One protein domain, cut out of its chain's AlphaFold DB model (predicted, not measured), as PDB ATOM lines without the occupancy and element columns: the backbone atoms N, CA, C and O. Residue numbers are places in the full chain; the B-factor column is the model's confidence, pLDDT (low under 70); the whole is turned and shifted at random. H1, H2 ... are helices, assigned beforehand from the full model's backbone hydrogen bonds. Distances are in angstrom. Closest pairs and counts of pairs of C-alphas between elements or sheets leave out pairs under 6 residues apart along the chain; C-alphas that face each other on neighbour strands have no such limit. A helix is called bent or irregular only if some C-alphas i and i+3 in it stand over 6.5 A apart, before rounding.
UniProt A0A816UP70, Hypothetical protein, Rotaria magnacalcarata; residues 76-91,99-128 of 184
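Overview. This is residues 76 to 91 and 99 to 128 of the 184 residues of the protein "Hypothetical protein" of Rotaria magnacalcarata (UniProt A0A816UP70). A short helix, H1, is set nearly square across a long helix, H2, making a lopsided cross in which the two meet over residues 82 to 86 of H1 and 104 to 111 of H2. Residues 76 to 81 stick out from the crossing on one arm, and residues 113 to 128, of which 113 to 123 belong to H2, make the longer free arm. The printed part has 46 residues with two named helices, H1 then H2, and no named strand; its class is all helix. The whole is loose, with a radius of gyration of the C-alphas of 13.0 A, and elongated, with spans of 39 by 24 by 15 A.

Arrangement. H1, residues 77 to 88, touches H2, residues 101 to 123, with 6 pairs of C-alphas within 8 A. H1 touches H2 with residues 82 to 86 alone, and H2 touches H1 with residues 104 to 111 alone. The closest C-alphas of the two are those of Thr 86 and Arg 107, 5.5 A apart. Their lines stand about perpendicular, at 76 degrees, and their centres are 12.0 A apart. In H1 and H2 every O i to N i+4 pair is within hydrogen-bond range.

Along the chain. H1 runs from Gln 77, C-alpha at (222.255, 215.587, 207.672), to Ser 88, a length of 16.2 A. H2 runs from Val 101, C-alpha at (211.889, 211.653, 191.619), to Gln 123, C-alpha at (203.951, 205.441, 223.145), a length of 33.1 A. Neither helix is bent.

Size, cuts and confidence. The two C-alphas farthest apart are those of Thr 100 and Lys 127, 39.9 A. Residues 92 to 98 are not printed, and C-alphas 91 and 99 are 12.5 A apart across this cut, which lies in the link from H1 to H2. The mean pLDDT of the printed part is 83.6, and residues 125 to 128 are under 70.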
ATOM      1  N   SER A  76     221.814 219.711 206.787       77.19
ATOM      2  CA  SER A  76     221.594 218.809 205.655       77.19
ATOM      3  C   SER A  76     221.615 217.324 206.039       77.19
ATOM      4  O   SER A  76     221.155 216.482 205.262       77.19
ATOM      5  N   GLN A  77     222.094 216.977 207.242       78.25
ATOM      6  CA  GLN A  77     222.255 215.587 207.672       78.25
ATOM      7  C   GLN A  77     220.915 214.847 207.713       78.25
ATOM      8  O   GLN A  77     220.859 213.661 207.382       78.25
ATOM      9  N   THR A  78     219.832 215.539 208.075       77.88
ATOM     10  CA  THR A  78     218.476 214.970 208.074       77.88
ATOM     11  C   THR A  78     218.023 214.608 206.659       77.88
ATOM     12  O   THR A  78     217.534 213.499 206.432       77.88
ATOM     13  N   CYS A  79     218.243 215.499 205.688       79.44
ATOM     14  CA  CYS A  79     217.925 215.255 204.282       79.44
ATOM     15  C   CYS A  79     218.759 214.100 203.711       79.44
ATOM     16  O   CYS A  79     218.210 213.192 203.082       79.44
ATOM     17  N   GLU A  80     220.065 214.085 203.983       82.19
ATOM     18  CA  GLU A  80     220.957 213.000 203.565       82.19
ATOM     19  C   GLU A  80     220.528 211.660 204.178       82.19
ATOM     20  O   GLU A  80     220.493 210.637 203.493       82.19
ATOM     21  N   ASN A  81     220.135 211.654 205.453       84.62
ATOM     22  CA  ASN A  81     219.647 210.456 206.126       84.62
ATOM     23  C   ASN A  81     218.371 209.918 205.457       84.62
ATOM     24  O   ASN A  81     218.295 208.724 205.172       84.62
ATOM     25  N   ILE A  82     217.403 210.779 205.126       85.69
ATOM     26  CA  ILE A  82     216.196 210.379 204.379       85.69
ATOM     27  C   ILE A  82     216.577 209.801 203.008       85.69
ATOM     28  O   ILE A  82     216.054 208.758 202.603       85.69
ATOM     29  N   PHE A  83     217.523 210.419 202.300       86.94
ATOM     30  CA  PHE A  83     218.002 209.907 201.017       86.94
ATOM     31  C   PHE A  83     218.667 208.528 201.159       86.94
ATOM     32  O   PHE A  83     218.366 207.599 200.409       86.94
ATOM     33  N   ARG A  84     219.517 208.344 202.172       86.31
ATOM     34  CA  ARG A  84     220.150 207.054 202.472       86.31
ATOM     35  C   ARG A  84     219.125 205.979 202.828       86.31
ATOM     36  O   ARG A  84     219.237 204.857 202.333       86.31
ATOM     37  N   LEU A  85     218.117 206.317 203.629       87.44
ATOM     38  CA  LEU A  85     217.043 205.400 204.006       87.44
ATOM     39  C   LEU A  85     216.215 204.994 202.783       87.44
ATOM     40  O   LEU A  85     216.084 203.805 202.505       87.44
ATOM     41  N   THR A  86     215.749 205.951 201.982       87.75
ATOM     42  CA  THR A  86     214.994 205.661 200.747       87.75
ATOM     43  C   THR A  86     215.809 204.854 199.729       87.75
ATOM     44  O   THR A  86     215.258 203.997 199.033       87.75
ATOM     45  N   LYS A  87     217.129 205.044 199.675       85.50
ATOM     46  CA  LYS A  87     218.038 204.210 198.878       85.50
ATOM     47  C   LYS A  87     218.123 202.772 199.399       85.50
ATOM     48  O   LYS A  87     218.063 201.839 198.598       85.50
ATOM     49  N   SER A  88     218.198 202.588 200.720       86.12
ATOM     50  CA  SER A  88     218.233 201.260 201.359       86.12
ATOM     51  C   SER A  88     216.925 200.471 201.248       86.12
ATOM     52  O   SER A  88     216.944 199.256 201.373       86.12
ATOM     53  N   MET A  89     215.807 201.129 200.929       85.50
ATOM     54  CA  MET A  89     214.504 200.483 200.705       85.50
ATOM     55  C   MET A  89     214.366 199.816 199.322       85.50
ATOM     56  O   MET A  89     213.252 199.579 198.850       85.50
ATOM     57  N   SER A  90     215.477 199.554 198.633       79.25
ATOM     58  CA  SER A  90     215.473 198.818 197.364       79.25
ATOM     59  C   SER A  90     215.230 197.323 197.625       79.25
ATOM     60  O   SER A  90     215.626 196.803 198.664       79.25
ATOM     61  N   GLY A  91     214.530 196.638 196.713       76.81
ATOM     62  CA  GLY A  91     214.192 195.216 196.876       76.81
ATOM     63  C   GLY A  91     215.430 194.315 196.956       76.81
ATOM     64  O   GLY A  91     216.499 194.694 196.482       76.81
ATOM     65  N   PHE A  99     217.272 206.288 191.333       85.12
ATOM     66  CA  PHE A  99     215.820 206.270 191.225       85.12
ATOM     67  C   PHE A  99     215.303 207.627 190.748       85.12
ATOM     68  O   PHE A  99     215.891 208.670 191.029       85.12
ATOM     69  N   THR A 100     214.192 207.612 190.016       89.75
ATOM     70  CA  THR A 100     213.519 208.835 189.564       89.75
ATOM     71  C   THR A 100     212.900 209.579 190.748       89.75
ATOM     72  O   THR A 100     212.633 208.990 191.798       89.75
ATOM     73  N   VAL A 101     212.582 210.865 190.580       88.19
ATOM     74  CA  VAL A 101     211.889 211.653 191.619       88.19
ATOM     75  C   VAL A 101     210.566 210.994 192.034       88.19
ATOM     76  O   VAL A 101     210.268 210.881 193.219       88.19
ATOM     77  N   ALA A 102     209.802 210.453 191.083       90.56
ATOM     78  CA  ALA A 102     208.562 209.733 191.385       90.56
ATOM     79  C   ALA A 102     208.797 208.449 192.205       90.56
ATOM     80  O   ALA A 102     207.954 208.043 193.007       90.56
ATOM     81  N   GLN A 103     209.927 207.768 192.006       88.38
ATOM     82  CA  GLN A 103     210.317 206.618 192.825       88.38
ATOM     83  C   GLN A 103     210.792 207.062 194.215       88.38
ATOM     84  O   GLN A 103     210.398 206.437 195.200       88.38
ATOM     85  N   PHE A 104     211.558 208.153 194.311       89.50
ATOM     86  CA  PHE A 104     211.958 208.757 195.584       89.50
ATOM     87  C   PHE A 104     210.742 209.094 196.445       89.50
ATOM     88  O   PHE A 104     210.639 208.610 197.567       89.50
ATOM     89  N   LEU A 105     209.784 209.849 195.899       90.69
ATOM     90  CA  LEU A 105     208.589 210.287 196.624       90.69
ATOM     91  C   LEU A 105     207.756 209.100 197.122       90.69
ATOM     92  O   LEU A 105     207.329 209.082 198.275       90.69
ATOM     93  N   ARG A 106     207.597 208.054 196.298       91.81
ATOM     94  CA  ARG A 106     206.925 206.813 196.716       91.81
ATOM     95  C   ARG A 106     207.640 206.130 197.883       91.81
ATOM     96  O   ARG A 106     206.982 205.642 198.799       91.81
ATOM     97  N   ARG A 107     208.974 206.085 197.873       90.94
ATOM     98  CA  ARG A 107     209.767 205.497 198.966       90.94
ATOM     99  C   ARG A 107     209.750 206.369 200.221       90.94
ATOM    100  O   ARG A 107     209.614 205.827 201.311       90.94
ATOM    101  N   ALA A 108     209.819 207.689 200.078       89.44
ATOM    102  CA  ALA A 108     209.709 208.637 201.184       89.44
ATOM    103  C   ALA A 108     208.342 208.534 201.882       89.44
ATOM    104  O   ALA A 108     208.283 208.505 203.108       89.44
ATOM    105  N   GLY A 109     207.256 208.370 201.117       92.81
ATOM    106  CA  GLY A 109     205.927 208.101 201.675       92.81
ATOM    107  C   GLY A 109     205.886 206.816 202.507       92.81
ATOM    108  O   GLY A 109     205.399 206.825 203.634       92.81
ATOM    109  N   LYS A 110     206.478 205.722 202.006       92.44
ATOM    110  CA  LYS A 110     206.611 204.473 202.780       92.44
ATOM    111  C   LYS A 110     207.434 204.671 204.056       92.44
ATOM    112  O   LYS A 110     207.062 204.151 205.101       92.44
ATOM    113  N   LEU A 111     208.531 205.426 203.978       90.81
ATOM    114  CA  LEU A 111     209.377 205.728 205.132       90.81
ATOM    115  C   LEU A 111     208.609 206.506 206.210       90.81
ATOM    116  O   LEU A 111     208.730 206.179 207.385       90.81
ATOM    117  N   SER A 112     207.784 207.478 205.814       91.75
ATOM    118  CA  SER A 112     206.934 208.237 206.737       91.75
ATOM    119  C   SER A 112     205.944 207.335 207.482       91.75
ATOM    120  O   SER A 112     205.817 207.455 208.697       91.75
ATOM    121  N   VAL A 113     205.311 206.380 206.790       92.19
ATOM    122  CA  VAL A 113     204.417 205.396 207.429       92.19
ATOM    123  C   VAL A 113     205.181 204.509 208.418       92.19
ATOM    124  O   VAL A 113     204.705 204.279 209.523       92.19
ATOM    125  N   LEU A 114     206.383 204.044 208.061       89.12
ATOM    126  CA  LEU A 114     207.215 203.234 208.962       89.12
ATOM    127  C   LEU A 114     207.619 204.000 210.228       89.12
ATOM    128  O   LEU A 114     207.566 203.444 211.323       89.12
ATOM    129  N   GLN A 115     208.000 205.270 210.086       87.06
ATOM    130  CA  GLN A 115     208.344 206.133 211.218       87.06
ATOM    131  C   GLN A 115     207.141 206.383 212.129       87.06
ATOM    132  O   GLN A 115     207.297 206.404 213.349       87.06
ATOM    133  N   GLU A 116     205.951 206.539 211.551       88.75
ATOM    134  CA  GLU A 116     204.718 206.703 212.315       88.75
ATOM    135  C   GLU A 116     204.387 205.450 213.132       88.75
ATOM    136  O   GLU A 116     204.118 205.560 214.327       88.75
ATOM    137  N   ILE A 117     204.497 204.261 212.531       86.88
ATOM    138  CA  ILE A 117     204.317 202.984 213.240       86.88
ATOM    139  C   ILE A 117     205.342 202.854 214.377       86.88
ATOM    140  O   ILE A 117     204.988 202.506 215.500       86.88
ATOM    141  N   GLU A 118     206.618 203.167 214.124       85.38
ATOM    142  CA  GLU A 118     207.661 203.105 215.158       85.38
ATOM    143  C   GLU A 118     207.403 204.095 216.305       85.38
ATOM    144  O   GLU A 118     207.726 203.805 217.458       85.38
ATOM    145  N   ARG A 119     206.837 205.268 216.003       84.88
ATOM    146  CA  ARG A 119     206.466 206.278 217.000       84.88
ATOM    147  C   ARG A 119     205.310 205.797 217.873       84.88
ATOM    148  O   ARG A 119     205.425 205.891 219.090       84.88
ATOM    149  N   GLN A 120     204.258 205.247 217.271       84.56
ATOM    150  CA  GLN A 120     203.099 204.701 217.987       84.56
ATOM    151  C   GLN A 120     203.507 203.546 218.914       84.56
ATOM    152  O   GLN A 120     203.194 203.575 220.100       84.56
ATOM    153  N   ASN A 121     204.337 202.615 218.429       81.25
ATOM    154  CA  ASN A 121     204.844 201.494 219.232       81.25
ATOM    155  C   ASN A 121     205.701 201.915 220.440       81.25
ATOM    156  O   ASN A 121     205.932 201.108 221.330       81.25
ATOM    157  N   LYS A 122     206.245 203.140 220.460       79.88
ATOM    158  CA  LYS A 122     206.996 203.666 221.616       79.88
ATOM    159  C   LYS A 122     206.099 204.335 222.654       79.88
ATOM    160  O   LYS A 122     206.567 204.558 223.764       79.88
ATOM    161  N   GLN A 123     204.886 204.730 222.272       75.12
ATOM    162  CA  GLN A 123     203.951 205.441 223.145       75.12
ATOM    163  C   GLN A 123     202.947 204.497 223.813       75.12
ATOM    164  O   GLN A 123     202.538 204.778 224.935       75.12
ATOM    165  N   ASP A 124     202.582 203.391 223.162       71.38
ATOM    166  CA  ASP A 124     201.685 202.387 223.733       71.38
ATOM    167  C   ASP A 124     202.462 201.278 224.466       71.38
ATOM    168  O   ASP A 124     203.135 200.462 223.840       71.38
ATOM    169  N   ASP A 125     202.268 201.162 225.785       66.94
ATOM    170  CA  ASP A 125     202.670 199.999 226.609       66.94
ATOM    171  C   ASP A 125     201.817 198.737 226.321       66.94
ATOM    172  O   ASP A 125     201.852 197.737 227.047       66.94
ATOM    173  N   SER A 126     200.992 198.766 225.270       62.94
ATOM    174  CA  SER A 126     200.050 197.697 224.961       62.94
ATOM    175  C   SER A 126     200.725 196.500 224.265       62.94
ATOM    176  O   SER A 126     201.691 196.617 223.515       62.94
ATOM    177  N   LYS A 127     200.204 195.295 224.545       60.00
ATOM    178  CA  LYS A 127     200.818 193.966 224.323       60.00
ATOM    179  C   LYS A 127     201.201 193.574 222.881       60.00
ATOM    180  O   LYS A 127     201.711 192.469 222.699       60.00
ATOM    181  N   CYS A 128     200.979 194.401 221.859       62.47
ATOM    182  CA  CYS A 128     201.294 194.045 220.469       62.47
ATOM    183  C   CYS A 128     202.468 194.871 219.923       62.47
ATOM    184  O   CYS A 128     202.301 195.826 219.170       62.47
TER     185      CYS A 128